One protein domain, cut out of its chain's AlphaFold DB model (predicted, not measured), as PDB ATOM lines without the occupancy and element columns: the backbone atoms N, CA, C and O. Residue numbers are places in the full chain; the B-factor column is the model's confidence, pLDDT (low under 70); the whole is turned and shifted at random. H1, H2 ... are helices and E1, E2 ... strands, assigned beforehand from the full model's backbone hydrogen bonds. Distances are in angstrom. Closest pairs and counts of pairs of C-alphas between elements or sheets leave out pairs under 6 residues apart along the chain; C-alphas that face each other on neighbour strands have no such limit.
ATOM      1  N   VAL A 524     199.184 167.589 214.316       83.38
ATOM      2  CA  VAL A 524     200.311 166.692 214.594       83.38
ATOM      3  C   VAL A 524     201.001 167.155 215.864       83.38
ATOM      4  O   VAL A 524     201.362 168.327 215.985       83.38
ATOM      5  N   PHE A 525     201.209 166.243 216.812       85.94
ATOM      6  CA  PHE A 525     201.995 166.542 218.006       85.94
ATOM      7  C   PHE A 525     203.454 166.180 217.763       85.94
ATOM      8  O   PHE A 525     203.762 165.023 217.485       85.94
ATOM      9  N   VAL A 526     204.353 167.150 217.904       81.94
ATOM     10  CA  VAL A 526     205.802 166.921 217.802       81.94
ATOM     11  C   VAL A 526     206.421 167.067 219.182       81.94
ATOM     12  O   VAL A 526     206.361 168.138 219.779       81.94
ATOM     13  N   LEU A 527     206.999 165.994 219.707       80.31
ATOM     14  CA  LEU A 527     207.550 165.933 221.054       80.31
ATOM     15  C   LEU A 527     209.023 166.349 221.044       80.31
ATOM     16  O   LEU A 527     209.847 165.755 220.357       80.31
ATOM     17  N   HIS A 528     209.340 167.368 221.835       74.94
ATOM     18  CA  HIS A 528     210.677 167.912 222.042       74.94
ATOM     19  C   HIS A 528     211.206 167.454 223.397       74.94
ATOM     20  O   HIS A 528     210.560 167.651 224.431       74.94
ATOM     21  N   HIS A 529     212.391 166.850 223.405       71.88
ATOM     22  CA  HIS A 529     213.012 166.340 224.624       71.88
ATOM     23  C   HIS A 529     213.960 167.375 225.247       71.88
ATOM     24  O   HIS A 529     214.695 168.075 224.555       71.88
ATOM     25  N   GLY A 530     213.949 167.484 226.577       68.94
ATOM     26  CA  GLY A 530     214.796 168.412 227.328       68.94
ATOM     27  C   GLY A 530     214.512 168.375 228.833       68.94
ATOM     28  O   GLY A 530     213.626 167.651 229.286       68.94
ATOM     29  N   GLN A 531     215.270 169.145 229.618       69.19
ATOM     30  CA  GLN A 531     215.030 169.292 231.061       69.19
ATOM     31  C   GLN A 531     213.725 170.063 231.296       69.19
ATOM     32  O   GLN A 531     213.592 171.191 230.832       69.19
ATOM     33  N   SER A 532     212.764 169.456 231.997       69.75
ATOM     34  CA  SER A 532     211.456 170.072 232.246       69.75
ATOM     35  C   SER A 532     211.540 171.192 233.278       69.75
ATOM     36  O   SER A 532     212.167 171.001 234.320       69.75
ATOM     37  N   ASP A 533     210.822 172.294 233.054       75.75
ATOM     38  CA  ASP A 533     210.635 173.339 234.065       75.75
ATOM     39  C   ASP A 533     209.762 172.823 235.237       75.75
ATOM     40  O   ASP A 533     208.578 172.514 235.039       75.75
ATOM     41  N   PRO A 534     210.297 172.731 236.473       78.62
ATOM     42  CA  PRO A 534     209.535 172.268 237.632       78.62
ATOM     43  C   PRO A 534     208.326 173.155 237.965       78.62
ATOM     44  O   PRO A 534     207.327 172.652 238.486       78.62
ATOM     45  N   HIS A 535     208.388 174.458 237.668       78.50
ATOM     46  CA  HIS A 535     207.283 175.381 237.926       78.50
ATOM     47  C   HIS A 535     206.098 175.111 236.998       78.50
ATOM     48  O   HIS A 535     204.956 175.058 237.463       78.50
ATOM     49  N   LEU A 536     206.373 174.868 235.714       79.44
ATOM     50  CA  LEU A 536     205.378 174.458 234.725       79.44
ATOM     51  C   LEU A 536     204.682 173.153 235.133       79.44
ATOM     52  O   LEU A 536     203.452 173.090 235.158       79.44
ATOM     53  N   VAL A 537     205.456 172.124 235.496       83.56
ATOM     54  CA  VAL A 537     204.909 170.823 235.920       83.56
ATOM     55  C   VAL A 537     204.003 170.985 237.141       83.56
ATOM     56  O   VAL A 537     202.893 170.450 237.156       83.56
ATOM     57  N   ALA A 538     204.440 171.742 238.151       84.81
ATOM     58  CA  ALA A 538     203.649 171.996 239.351       84.81
ATOM     59  C   ALA A 538     202.344 172.755 239.049       84.81
ATOM     60  O   ALA A 538     201.296 172.416 239.599       84.81
ATOM     61  N   GLU A 539     202.385 173.761 238.173       80.75
ATOM     62  CA  GLU A 539     201.208 174.549 237.795       80.75
ATOM     63  C   GLU A 539     200.193 173.725 236.992       80.75
ATOM     64  O   GLU A 539     199.009 173.698 237.343       80.75
ATOM     65  N   LEU A 540     200.635 172.988 235.967       84.12
ATOM     66  CA  LEU A 540     199.744 172.130 235.182       84.12
ATOM     67  C   LEU A 540     199.164 170.988 236.017       84.12
ATOM     68  O   LEU A 540     197.978 170.691 235.895       84.12
ATOM     69  N   SER A 541     199.946 170.403 236.928       85.94
ATOM     70  CA  SER A 541     199.468 169.333 237.814       85.94
ATOM     71  C   SER A 541     198.405 169.813 238.806       85.94
ATOM     72  O   SER A 541     197.540 169.034 239.217       85.94
ATOM     73  N   ARG A 542     198.435 171.097 239.198       84.38
ATOM     74  CA  ARG A 542     197.373 171.719 240.004       84.38
ATOM     75  C   ARG A 542     196.093 171.934 239.199       84.38
ATOM     76  O   ARG A 542     195.010 171.696 239.730       84.38
ATOM     77  N   ARG A 543     196.210 172.389 237.948       79.75
ATOM     78  CA  ARG A 543     195.068 172.812 237.116       79.75
ATOM     79  C   ARG A 543     194.415 171.690 236.318       79.75
ATOM     80  O   ARG A 543     193.223 171.760 236.046       79.75
ATOM     81  N   SER A 544     195.179 170.670 235.940       85.75
ATOM     82  CA  SER A 544     194.734 169.600 235.053       85.75
ATOM     83  C   SER A 544     194.982 168.241 235.690       85.75
ATOM     84  O   SER A 544     196.113 167.774 235.838       85.75
ATOM     85  N   ARG A 545     193.879 167.585 236.056       89.75
ATOM     86  CA  ARG A 545     193.900 166.199 236.520       89.75
ATOM     87  C   ARG A 545     194.445 165.242 235.441       89.75
ATOM     88  O   ARG A 545     195.321 164.462 235.803       89.75
ATOM     89  N   PRO A 546     194.026 165.322 234.157       90.62
ATOM     90  CA  PRO A 546     194.585 164.472 233.101       90.62
ATOM     91  C   PRO A 546     196.099 164.633 232.933       90.62
ATOM     92  O   PRO A 546     196.805 163.638 232.785       90.62
ATOM     93  N   PHE A 547     196.606 165.869 233.020       89.88
ATOM     94  CA  PHE A 547     198.045 166.127 232.977       89.88
ATOM     95  C   PHE A 547     198.757 165.440 234.144       89.88
ATOM     96  O   PHE A 547     199.720 164.708 233.930       89.88
ATOM     97  N   ARG A 548     198.271 165.663 235.374       91.75
ATOM     98  CA  ARG A 548     198.882 165.126 236.598       91.75
ATOM     99  C   ARG A 548     198.966 163.602 236.569       91.75
ATOM    100  O   ARG A 548     200.036 163.053 236.797       91.75
ATOM    101  N   GLU A 549     197.861 162.930 236.246       91.94
ATOM    102  CA  GLU A 549     197.794 161.464 236.216       91.94
ATOM    103  C   GLU A 549     198.744 160.872 235.160       91.94
ATOM    104  O   GLU A 549     199.454 159.900 235.434       91.94
ATOM    105  N   ALA A 550     198.807 161.474 233.966       89.44
ATOM    106  CA  ALA A 550     199.708 161.028 232.906       89.44
ATOM    107  C   ALA A 550     201.185 161.299 233.238       89.44
ATOM    108  O   ALA A 550     202.025 160.420 233.037       89.44
ATOM    109  N   TYR A 551     201.491 162.466 233.811       88.44
ATOM    110  CA  TYR A 551     202.838 162.823 234.253       88.44
ATOM    111  C   TYR A 551     203.347 161.874 235.345       88.44
ATOM    112  O   TYR A 551     204.440 161.322 235.225       88.44
ATOM    113  N   GLU A 552     202.549 161.625 236.388       89.38
ATOM    114  CA  GLU A 552     202.898 160.713 237.486       89.38
ATOM    115  C   GLU A 552     203.092 159.272 236.984       89.38
ATOM    116  O   GLU A 552     204.053 158.599 237.368       89.38
ATOM    117  N   THR A 553     202.236 158.818 236.062       87.25
ATOM    118  CA  THR A 553     202.360 157.495 235.431       87.25
ATOM    119  C   THR A 553     203.646 157.380 234.608       87.25
ATOM    120  O   THR A 553     204.350 156.372 234.702       87.25
ATOM    121  N   GLY A 554     203.980 158.401 233.815       82.38
ATOM    122  CA  GLY A 554     205.223 158.450 233.044       82.38
ATOM    123  C   GLY A 554     206.461 158.485 233.944       82.38
ATOM    124  O   GLY A 554     207.424 157.754 233.708       82.38
ATOM    125  N   ALA A 555     206.423 159.269 235.027       82.12
ATOM    126  CA  ALA A 555     207.513 159.368 235.997       82.12
ATOM    127  C   ALA A 555     207.783 158.026 236.699       82.12
ATOM    128  O   ALA A 555     208.941 157.650 236.884       82.12
ATOM    129  N   ALA A 556     206.731 157.261 237.009       80.00
ATOM    130  CA  ALA A 556     206.853 155.916 237.570       80.00
ATOM    131  C   ALA A 556     207.480 154.902 236.588       80.00
ATOM    132  O   ALA A 556     208.172 153.982 237.022       80.00
ATOM    133  N   ARG A 557     207.282 155.072 235.270       75.06
ATOM    134  CA  ARG A 557     207.905 154.234 234.219       75.06
ATOM    135  C   ARG A 557     209.385 154.569 233.993       75.06
ATOM    136  O   ARG A 557     210.186 153.671 233.744       75.06
ATOM    137  N   GLY A 558     209.757 155.847 234.098       59.88
ATOM    138  CA  GLY A 558     211.109 156.358 233.825       59.88
ATOM    139  C   GLY A 558     212.195 155.952 234.833       59.88
ATOM    140  O   GLY A 558     213.375 156.154 234.563       59.88
ATOM    141  N   ALA A 559     211.837 155.334 235.962       51.75
ATOM    142  CA  ALA A 559     212.791 154.885 236.979       51.75
ATOM    143  C   ALA A 559     213.603 153.623 236.590       51.75
ATOM    144  O   ALA A 559     214.442 153.191 237.379       51.75
ATOM    145  N   GLY A 560     213.381 153.020 235.405       45.47
ATOM    146  CA  GLY A 560     213.982 151.721 235.049       45.47
ATOM    147  C   GLY A 560     214.459 151.478 233.607       45.47
ATOM    148  O   GLY A 560     215.187 150.512 233.396       45.47
ATOM    149  N   SER A 561     214.119 152.292 232.600       46.78
ATOM    150  CA  SER A 561     214.536 152.019 231.209       46.78
ATOM    151  C   SER A 561     214.550 153.289 230.361       46.78
ATOM    152  O   SER A 561     213.497 153.865 230.106       46.78
ATOM    153  N   GLY A 562     215.724 153.723 229.898       49.69
ATOM    154  CA  GLY A 562     215.925 154.942 229.095       49.69
ATOM    155  C   GLY A 562     215.384 154.894 227.657       49.69
ATOM    156  O   GLY A 562     216.019 155.434 226.760       49.69
ATOM    157  N   VAL A 563     214.252 154.224 227.422       45.97
ATOM    158  CA  VAL A 563     213.580 154.122 226.119       45.97
ATOM    159  C   VAL A 563     212.080 154.354 226.338       45.97
ATOM    160  O   VAL A 563     211.382 153.473 226.836       45.97
ATOM    161  N   GLY A 564     211.591 155.556 226.019       57.28
ATOM    162  CA  GLY A 564     210.178 155.940 226.145       57.28
ATOM    163  C   GLY A 564     209.957 157.460 226.144       57.28
ATOM    164  O   GLY A 564     210.895 158.221 226.375       57.28
ATOM    165  N   ARG A 565     208.713 157.902 225.891       66.12
ATOM    166  CA  ARG A 565     208.308 159.321 225.962       66.12
ATOM    167  C   ARG A 565     208.559 159.896 227.356       66.12
ATOM    168  O   ARG A 565     208.388 159.204 228.358       66.12
ATOM    169  N   SER A 566     208.952 161.171 227.426       77.31
ATOM    170  CA  SER A 566     209.184 161.834 228.714       77.31
ATOM    171  C   SER A 566     207.873 161.976 229.514       77.31
ATOM    172  O   SER A 566     206.820 162.185 228.905       77.31
ATOM    173  N   PRO A 567     207.906 161.947 230.863       82.00
ATOM    174  CA  PRO A 567     206.713 162.161 231.693       82.00
ATOM    175  C   PRO A 567     205.982 163.473 231.377       82.00
ATOM    176  O   PRO A 567     204.755 163.533 231.385       82.00
ATOM    177  N   LEU A 568     206.738 164.528 231.047       81.50
ATOM    178  CA  LEU A 568     206.187 165.814 230.620       81.50
ATOM    179  C   LEU A 568     205.436 165.695 229.290       81.50
ATOM    180  O   LEU A 568     204.341 166.237 229.167       81.50
ATOM    181  N   SER A 569     205.998 164.979 228.315       81.25
ATOM    182  CA  SER A 569     205.354 164.736 227.022       81.25
ATOM    183  C   SER A 569     204.035 163.982 227.200       81.25
ATOM    184  O   SER A 569     203.025 164.402 226.643       81.25
ATOM    185  N   ASP A 570     204.013 162.933 228.026       83.81
ATOM    186  CA  ASP A 570     202.788 162.189 228.344       83.81
ATOM    187  C   ASP A 570     201.737 163.093 229.013       83.81
ATOM    188  O   ASP A 570     200.566 163.082 228.622       83.81
ATOM    189  N   GLY A 571     202.163 163.935 229.962       86.81
ATOM    190  CA  GLY A 571     201.315 164.941 230.604       86.81
ATOM    191  C   GLY A 571     200.714 165.944 229.615       86.81
ATOM    192  O   GLY A 571     199.502 166.164 229.617       86.81
ATOM    193  N   LEU A 572     201.535 166.545 228.749       84.50
ATOM    194  CA  LEU A 572     201.094 167.533 227.757       84.50
ATOM    195  C   LEU A 572     200.155 166.917 226.712       84.50
ATOM    196  O   LEU A 572     199.145 167.530 226.372       84.50
ATOM    197  N   VAL A 573     200.430 165.697 226.243       86.62
ATOM    198  CA  VAL A 573     199.527 164.970 225.334       86.62
ATOM    199  C   VAL A 573     198.172 164.731 226.003       86.62
ATOM    200  O   VAL A 573     197.135 164.981 225.389       86.62
ATOM    201  N   ALA A 574     198.160 164.286 227.264       88.94
ATOM    202  CA  ALA A 574     196.921 164.076 228.011       88.94
ATOM    203  C   ALA A 574     196.147 165.384 228.246       88.94
ATOM    204  O   ALA A 574     194.919 165.391 228.171       88.94
ATOM    205  N   LEU A 575     196.851 166.496 228.485       89.38
ATOM    206  CA  LEU A 575     196.248 167.822 228.615       89.38
ATOM    207  C   LEU A 575     195.529 168.243 227.328       89.38
ATOM    208  O   LEU A 575     194.341 168.547 227.380       89.38
ATOM    209  N   TRP A 576     196.211 168.224 226.183       88.19
ATOM    210  CA  TRP A 576     195.617 168.654 224.913       88.19
ATOM    211  C   TRP A 576     194.467 167.748 224.463       88.19
ATOM    212  O   TRP A 576     193.432 168.248 224.026       88.19
ATOM    213  N   ARG A 577     194.577 166.433 224.686       90.56
ATOM    214  CA  ARG A 577     193.454 165.505 224.479       90.56
ATOM    215  C   ARG A 577     192.262 165.811 225.372       90.56
ATOM    216  O   ARG A 577     191.127 165.763 224.913       90.56
ATOM    217  N   SER A 578     192.497 166.184 226.632       89.75
ATOM    218  CA  SER A 578     191.406 166.590 227.531       89.75
ATOM    219  C   SER A 578     190.689 167.863 227.075       89.75
ATOM    220  O   SER A 578     189.569 168.116 227.501       89.75
ATOM    221  N   TRP A 579     191.318 168.653 226.203       89.25
ATOM    222  CA  TRP A 579     190.721 169.825 225.565       89.25
ATOM    223  C   TRP A 579     190.057 169.488 224.223       89.25
ATOM    224  O   TRP A 579     189.658 170.395 223.502       89.25
ATOM    225  N   GLY A 580     189.930 168.203 223.877       88.06
ATOM    226  CA  GLY A 580     189.327 167.733 222.630       88.06
ATOM    227  C   GLY A 580     190.264 167.760 221.419       88.06
ATOM    228  O   GLY A 580     189.826 167.459 220.312       88.06
ATOM    229  N   VAL A 581     191.546 168.096 221.603       87.12
ATOM    230  CA  VAL A 581     192.529 168.116 220.513       87.12
ATOM    231  C   VAL A 581     193.096 166.713 220.328       87.12
ATOM    232  O   VAL A 581     194.036 166.312 221.020       87.12
ATOM    233  N   GLU A 582     192.525 165.965 219.388       86.25
ATOM    234  CA  GLU A 582     193.047 164.655 219.001       86.25
ATOM    235  C   GLU A 582     194.057 164.780 217.853       86.25
ATOM    236  O   GLU A 582     193.701 165.245 216.767       86.25
ATOM    237  N   PRO A 583     195.321 164.374 218.065       85.25
ATOM    238  CA  PRO A 583     196.324 164.432 217.018       85.25
ATOM    239  C   PRO A 583     196.138 163.292 216.010       85.25
ATOM    240  O   PRO A 583     195.952 162.137 216.397       85.25
ATOM    241  N   ALA A 584     196.300 163.587 214.720       84.62
ATOM    242  CA  ALA A 584     196.389 162.577 213.665       84.62
ATOM    243  C   ALA A 584     197.629 161.686 213.845       84.62
ATOM    244  O   ALA A 584     197.601 160.485 213.571       84.62
ATOM    245  N   SER A 585     198.724 162.262 214.353       82.56
ATOM    246  CA  SER A 585     199.923 161.522 214.740       82.56
ATOM    247  C   SER A 585     200.710 162.231 215.845       82.56
ATOM    248  O   SER A 585     200.585 163.437 216.060       82.56
ATOM    249  N   VAL A 586     201.521 161.458 216.573       83.50
ATOM    250  CA  VAL A 586     202.435 161.969 217.603       83.50
ATOM    251  C   VAL A 586     203.844 161.480 217.281       83.50
ATOM    252  O   VAL A 586     204.076 160.269 217.278       83.50
ATOM    253  N   VAL A 587     204.758 162.411 217.019       82.44
ATOM    254  CA  VAL A 587     206.102 162.174 216.472       82.44
ATOM    255  C   VAL A 587     207.156 162.736 217.428       82.44
ATOM    256  O   VAL A 587     206.954 163.811 217.981       82.44
ATOM    257  N   ASP A 588     208.273 162.039 217.630       75.94
ATOM    258  CA  ASP A 588     209.418 162.552 218.399       75.94
ATOM    259  C   ASP A 588     210.375 163.330 217.472       75.94
ATOM    260  O   ASP A 588     210.652 162.884 216.356       75.94
ATOM    261  N   ASP A 589     210.882 164.490 217.905       68.38
ATOM    262  CA  ASP A 589     211.694 165.401 217.068       68.38
ATOM    263  C   ASP A 589     213.031 164.776 216.599       68.38
ATOM    264  O   ASP A 589     213.577 165.168 215.570       68.38
ATOM    265  N   ASP A 590     213.502 163.717 217.274       57.81
ATOM    266  CA  ASP A 590     214.715 162.951 216.927       57.81
ATOM    267  C   ASP A 590     214.568 162.068 215.662       57.81
ATOM    268  O   ASP A 590     215.523 161.411 215.240       57.81
ATOM    269  N   SER A 591     213.384 162.019 215.033       51.50
ATOM    270  CA  SER A 591     213.055 161.066 213.952       51.50
ATOM    271  C   SER A 591     213.309 161.549 212.508       51.50
ATOM    272  O   SER A 591     212.993 160.830 211.557       51.50
ATOM    273  N   GLY A 592     213.957 162.703 212.309       53.62
ATOM    274  CA  GLY A 592     214.284 163.248 210.979       53.62
ATOM    275  C   GLY A 592     213.287 164.313 210.493       53.62
ATOM    276  O   GLY A 592     212.529 164.843 211.303       53.62
ATOM    277  N   PRO A 593     213.299 164.709 209.199       49.03
ATOM    278  CA  PRO A 593     212.460 165.806 208.727       49.03
ATOM    279  C   PRO A 593     210.980 165.476 208.939       49.03
ATOM    280  O   PRO A 593     210.461 164.511 208.377       49.03
ATOM    281  N   VAL A 594     210.318 166.309 209.746       52.28
ATOM    282  CA  VAL A 594     208.864 166.320 209.946       52.28
ATOM    283  C   VAL A 594     208.186 166.268 208.571       52.28
ATOM    284  O   VAL A 594     208.593 167.040 207.693       52.28
ATOM    285  N   PRO A 595     207.169 165.417 208.338       47.34
ATOM    286  CA  PRO A 595     206.341 165.518 207.145       47.34
ATOM    287  C   PRO A 595     205.738 166.927 207.073       47.34
ATOM    288  O   PRO A 595     204.803 167.277 207.777       47.34
ATOM    289  N   GLY A 596     206.350 167.776 206.255       51.88
ATOM    290  CA  GLY A 596     205.925 169.142 205.968       51.88
ATOM    291  C   GLY A 596     205.220 169.239 204.620       51.88
ATOM    292  O   GLY A 596     205.314 170.262 203.946       51.88
ATOM    293  N   THR A 597     204.564 168.175 204.161       50.59
ATOM    294  CA  THR A 597     203.932 168.161 202.841       50.59
ATOM    295  C   THR A 597     202.467 168.563 202.949       50.59
ATOM    296  O   THR A 597     201.575 167.732 203.054       50.59
ATOM    297  N   THR A 598     202.256 169.882 202.879       54.88
ATOM    298  CA  THR A 598     201.011 170.551 202.461       54.88
ATOM    299  C   THR A 598     199.745 170.225 203.264       54.88
ATOM    300  O   THR A 598     198.881 169.503 202.781       54.88
ATOM    301  N   GLY A 599     199.568 170.872 204.425       57.66
ATOM    302  CA  GLY A 599     198.225 171.090 204.990       57.66
ATOM    303  C   GLY A 599     198.027 170.841 206.485       57.66
ATOM    304  O   GLY A 599     196.968 171.203 206.973       57.66
ATOM    305  N   GLU A 600     198.995 170.286 207.215       70.06
ATOM    306  CA  GLU A 600     198.850 169.931 208.642       70.06
ATOM    307  C   GLU A 600     199.151 171.106 209.605       70.06
ATOM    308  O   GLU A 600     199.817 172.083 209.238       70.06
ATOM    309  N   LEU A 601     198.639 171.030 210.841       72.69
ATOM    310  CA  LEU A 601     198.888 171.976 211.936       72.69
ATOM    311  C   LEU A 601     199.790 171.324 212.990       72.69
ATOM    312  O   LEU A 601     199.396 170.377 213.664       72.69
ATOM    313  N   VAL A 602     201.011 171.831 213.143       76.00
ATOM    314  CA  VAL A 602     202.011 171.238 214.041       76.00
ATOM    315  C   VAL A 602     201.959 171.907 215.411       76.00
ATOM    316  O   VAL A 602     202.276 173.090 215.536       76.00
ATOM    317  N   LEU A 603     201.612 171.131 216.438       79.12
ATOM    318  CA  LEU A 603     201.704 171.520 217.841       79.12
ATOM    319  C   LEU A 603     202.953 170.874 218.454       79.12
ATOM    320  O   LEU A 603     202.999 169.667 218.698       79.12
ATOM    321  N   ARG A 604     203.992 171.671 218.688       77.00
ATOM    322  CA  ARG A 604     205.230 171.212 219.325       77.00
ATOM    323  C   ARG A 604     205.051 171.197 220.838       77.00
ATOM    324  O   ARG A 604     204.619 172.191 221.408       77.00
ATOM    325  N   LEU A 605     205.372 170.084 221.491       78.94
ATOM    326  CA  LEU A 605     205.251 169.870 222.935       78.94
ATOM    327  C   LEU A 605     206.645 169.643 223.518       78.94
ATOM    328  O   LEU A 605     207.285 168.653 223.180       78.94
ATOM    329  N   GLY A 606     207.118 170.531 224.386       70.12
ATOM    330  CA  GLY A 606     208.506 170.537 224.842       70.12
ATOM    331  C   GLY A 606     208.706 170.948 226.302       70.12
ATOM    332  O   GLY A 606     207.738 171.155 227.037       70.12
ATOM    333  N   PRO A 607     209.973 171.091 226.735       60.16
ATOM    334  CA  PRO A 607     210.353 171.340 228.133       60.16
ATOM    335  C   PRO A 607     209.778 172.627 228.746       60.16
ATOM    336  O   PRO A 607     209.669 172.716 229.969       60.16
ATOM    337  N   PHE A 608     209.390 173.591 227.904       64.25
ATOM    338  CA  PHE A 608     208.862 174.903 228.296       64.25
ATOM    339  C   PHE A 608     207.369 175.094 227.970       64.25
ATOM    340  O   PHE A 608     206.841 176.186 228.151       64.25
ATOM    341  N   GLY A 609     206.669 174.050 227.508       68.25
ATOM    342  CA  GLY A 609     205.236 174.105 227.201       68.25
ATOM    343  C   GLY A 609     204.902 173.607 225.800       68.25
ATOM    344  O   GLY A 609     205.570 172.725 225.264       68.25
ATOM    345  N   ALA A 610     203.838 174.153 225.215       66.56
ATOM    346  CA  ALA A 610     203.421 173.859 223.847       66.56
ATOM    347  C   ALA A 610     203.631 175.081 222.939       66.56
ATOM    348  O   ALA A 610     203.679 176.208 223.437       66.56
ATOM    349  N   SER A 611     203.715 174.882 221.625       70.19
ATOM    350  CA  SER A 611     203.628 175.960 220.634       70.19
ATOM    351  C   SER A 611     203.096 175.493 219.281       70.19
ATOM    352  O   SER A 611     203.423 174.406 218.802       70.19
ATOM    353  N   VAL A 612     202.305 176.338 218.623       62.88
ATOM    354  CA  VAL A 612     202.016 176.225 217.189       62.88
ATOM    355  C   VAL A 612     203.147 176.929 216.430       62.88
ATOM    356  O   VAL A 612     203.165 178.153 216.341       62.88
ATOM    357  N   GLY A 613     204.123 176.181 215.902       64.62
ATOM    358  CA  GLY A 613     205.281 176.756 215.193       64.62
ATOM    359  C   GLY A 613     206.632 176.439 215.844       64.62
ATOM    360  O   GLY A 613     207.024 175.277 215.860       64.62
ATOM    361  N   GLU A 614     207.376 177.452 216.304       57.41
ATOM    362  CA  GLU A 614     208.683 177.289 216.974       57.41
ATOM    363  C   GLU A 614     208.524 177.019 218.475       57.41
ATOM    364  O   GLU A 614     207.616 177.549 219.111       57.41
ATOM    365  N   VAL A 615     209.395 176.186 219.053       58.06
ATOM    366  CA  VAL A 615     209.357 175.805 220.480       58.06
ATOM    367  C   VAL A 615     209.535 177.046 221.370       58.06
ATOM    368  O   VAL A 615     210.417 177.856 221.078       58.06
ATOM    369  N   PRO A 616     208.763 177.207 222.465       59.88
ATOM    370  CA  PRO A 616     208.924 178.352 223.356       59.88
ATOM    371  C   PRO A 616     210.341 178.403 223.942       59.88
ATOM    372  O   PRO A 616     210.863 177.394 224.423       59.88
ATOM    373  N   GLY A 617     210.966 179.584 223.915       56.78
ATOM    374  CA  GLY A 617     212.268 179.815 224.540       56.78
ATOM    375  C   GLY A 617     212.188 179.930 226.073       56.78
ATOM    376  O   GLY A 617     211.108 180.188 226.624       56.78
ATOM    377  N   PRO A 618     213.325 179.786 226.783       54.22
ATOM    378  CA  PRO A 618     213.388 179.956 228.233       54.22
ATOM    379  C   PRO A 618     212.978 181.385 228.638       54.22
ATOM    380  O   PRO A 618     213.590 182.354 228.196       54.22
ATOM    381  N   GLY A 619     211.939 181.509 229.476       56.66
ATOM    382  CA  GLY A 619     211.414 182.789 229.987       56.66
ATOM    383  C   GLY A 619     209.978 183.143 229.568       56.66
ATOM    384  O   GLY A 619     209.438 184.131 230.060       56.66
ATOM    385  N   SER A 620     209.346 182.350 228.699       63.12
ATOM    386  CA  SER A 620     207.918 182.482 228.368       63.12
ATOM    387  C   SER A 620     207.034 182.006 229.530       63.12
ATOM    388  O   SER A 620     207.332 180.999 230.170       63.12
ATOM    389  N   SER A 621     205.953 182.738 229.835       74.19
ATOM    390  CA  SER A 621     204.973 182.312 230.841       74.19
ATOM    391  C   SER A 621     204.246 181.066 230.324       74.19
ATOM    392  O   SER A 621     203.521 181.158 229.329       74.19
ATOM    393  N   PRO A 622     204.377 179.897 230.975       70.56
ATOM    394  CA  PRO A 622     203.862 178.663 230.392       70.56
ATOM    395  C   PRO A 622     202.330 178.630 230.286       70.56
ATOM    396  O   PRO A 622     201.778 177.947 229.426       70.56
ATOM    397  N   LEU A 623     201.634 179.390 231.142       75.44
ATOM    398  CA  LEU A 623     200.185 179.567 231.059       75.44
ATOM    399  C   LEU A 623     199.782 180.441 229.873       75.44
ATOM    400  O   LEU A 623     198.820 180.095 229.201       75.44
ATOM    401  N   GLU A 624     200.505 181.533 229.612       80.88
ATOM    402  CA  GLU A 624     200.244 182.402 228.457       80.88
ATOM    403  C   GLU A 624     200.438 181.622 227.161       80.88
ATOM    404  O   GLU A 624     199.546 181.609 226.322       80.88
ATOM    405  N   SER A 625     201.535 180.868 227.036       77.00
ATOM    406  CA  SER A 625     201.744 179.994 225.879       77.00
ATOM    407  C   SER A 625     200.616 178.968 225.729       77.00
ATOM    408  O   SER A 625     200.170 178.704 224.618       77.00
ATOM    409  N   LEU A 626     200.102 178.398 226.821       79.50
ATOM    410  CA  LEU A 626     198.994 177.441 226.764       79.50
ATOM    411  C   LEU A 626     197.707 178.061 226.185       79.50
ATOM    412  O   LEU A 626     197.122 177.484 225.265       79.50
ATOM    413  N   VAL A 627     197.266 179.223 226.693       84.00
ATOM    414  CA  VAL A 627     196.060 179.895 226.167       84.00
ATOM    415  C   VAL A 627     196.269 180.463 224.768       84.00
ATOM    416  O   VAL A 627     195.347 180.395 223.960       84.00
ATOM    417  N   ASP A 628     197.466 180.952 224.449       84.00
ATOM    418  CA  ASP A 628     197.806 181.449 223.113       84.00
ATOM    419  C   ASP A 628     197.717 180.338 222.054       84.00
ATOM    420  O   ASP A 628     197.130 180.512 220.982       84.00
ATOM    421  N   ASN A 629     198.190 179.137 222.397       83.56
ATOM    422  CA  ASN A 629     198.055 177.967 221.536       83.56
ATOM    423  C   ASN A 629     196.614 177.488 221.405       83.56
ATOM    424  O   ASN A 629     196.200 177.157 220.299       83.56
ATOM    425  N   ALA A 630     195.835 177.460 222.492       86.81
ATOM    426  CA  ALA A 630     194.413 177.129 222.393       86.81
ATOM    427  C   ALA A 630     193.689 178.123 221.476       86.81
ATOM    428  O   ALA A 630     192.925 177.709 220.605       86.81
ATOM    429  N   GLY A 631     193.989 179.417 221.605       88.31
ATOM    430  CA  GLY A 631     193.484 180.437 220.696       88.31
ATOM    431  C   GLY A 631     193.878 180.171 219.241       88.31
ATOM    432  O   GLY A 631     193.016 180.145 218.366       88.31
ATOM    433  N   SER A 632     195.152 179.876 218.986       84.62
ATOM    434  CA  SER A 632     195.669 179.585 217.641       84.62
ATOM    435  C   SER A 632     195.055 178.329 217.007       84.62
ATOM    436  O   SER A 632     194.736 178.328 215.814       84.62
ATOM    437  N   LEU A 633     194.853 177.263 217.788       85.19
ATOM    438  CA  LEU A 633     194.165 176.046 217.342       85.19
ATOM    439  C   LEU A 633     192.706 176.353 216.984       85.19
ATOM    440  O   LEU A 633     192.235 175.964 215.914       85.19
ATOM    441  N   TYR A 634     192.007 177.105 217.837       89.12
ATOM    442  CA  TYR A 634     190.633 177.525 217.579       89.12
ATOM    443  C   TYR A 634     190.513 178.367 216.301       89.12
ATOM    444  O   TYR A 634     189.663 178.086 215.453       89.12
ATOM    445  N   GLU A 635     191.394 179.355 216.118       87.69
ATOM    446  CA  GLU A 635     191.456 180.188 214.908       87.69
ATOM    447  C   GLU A 635     191.760 179.380 213.639       87.69
ATOM    448  O   GLU A 635     191.308 179.736 212.548       87.69
ATOM    449  N   SER A 636     192.470 178.257 213.784       83.25
ATOM    450  CA  SER A 636     192.777 177.317 212.700       83.25
ATOM    451  C   SER A 636     191.635 176.336 212.390       83.25
ATOM    452  O   SER A 636     191.770 175.509 211.490       83.25
ATOM    453  N   GLY A 637     190.510 176.424 213.109       82.50
ATOM    454  CA  GLY A 637     189.324 175.597 212.887       82.50
ATOM    455  C   GLY A 637     189.239 174.339 213.754       82.50
ATOM    456  O   GLY A 637     188.317 173.552 213.553       82.50
TER     457      GLY A 637
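AT A GLANCE: This is residues 524 to 637 of the 937 residues of the protein "Acyl transferase domain-containing protein" of Saccharothrix tamanrassetensis (UniProt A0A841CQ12). A small twisted sheet of four strands has two helices, H3 and H4, over the same face; H2 packs on H3 as a further layer, and H1 makes a corner with H2. The printed part has 114 residues, in the order E1 H1 H2 H3 E2 E3 E4 H4. The sheet is mixed, in the order E2 E1 E3 E4, and the class is mixed, helices and strands. The whole is compact, with a radius of gyration of the C-alphas of 13.6 A and spans of 40 by 30 by 27 A.

HOW THE PARTS SIT: Start at E1, residues 524 to 527, an inner strand. E2, residues 585 to 588, is its parallel neighbour, with N 527 and O 587 2.8 A apart. E3, residues 601 to 606, is parallel to E1, with N 605 and O 526 2.8 A apart. E4, residues 609 to 612, forms an antiparallel hairpin with E3; N 604 and O 611 are 2.8 A apart. H3, residues 567 to 578, is on the sheet at a height of 9.1 A, over E3, and only just not over E1, on which 2 of its 12 C-alphas fall; the closest C-alphas of H3 and E3 are those of Ser 569 and Leu 605, 6.6 A apart, and those of H3 and E1 are Ser 569 and Leu 527, 6.5 A apart. With H3 on one face, the sheet makes two layers. On the same face H4, residues 622 to 635, is over E4 at a height of 6.9 A; the closest C-alphas are Gly 609 and Pro 622, 5.7 A. H2, residues 545 to 557, touches H3 in a helical hairpin at a shallow tilt of 28 degrees, closest at C-alphas 547 and 571, 4.2 A. H1, residues 534 to 543, touches H2 only at the corner, at C-alphas 541 and 548, 4.4 A. E1, then H1, H2 and H3, then E2 make a strand-helix-strand unit, helices between two parallel neighbour strands. In the four helices every O i to N i+4 pair is within hydrogen-bond range.

IN THESE COORDINATES: Find C-alpha 524, where E1 begins, at (200.311, 166.692, 214.594). H1 is 14.5 A long, H2 18.6 A, H3 16.5 A and E3 16.2 A. H4 runs 19.9 A to C-alpha 635 at (191.456, 180.188, 214.908).

THE WHOLE: The C-alphas of Gly 560 and Glu 635 are the two farthest apart, 41.5 A. The printed part has no cut; the link E2 to E3 is long. Look for pLDDT under 70 at, among others, residues 558 to 565 and 589 to 599.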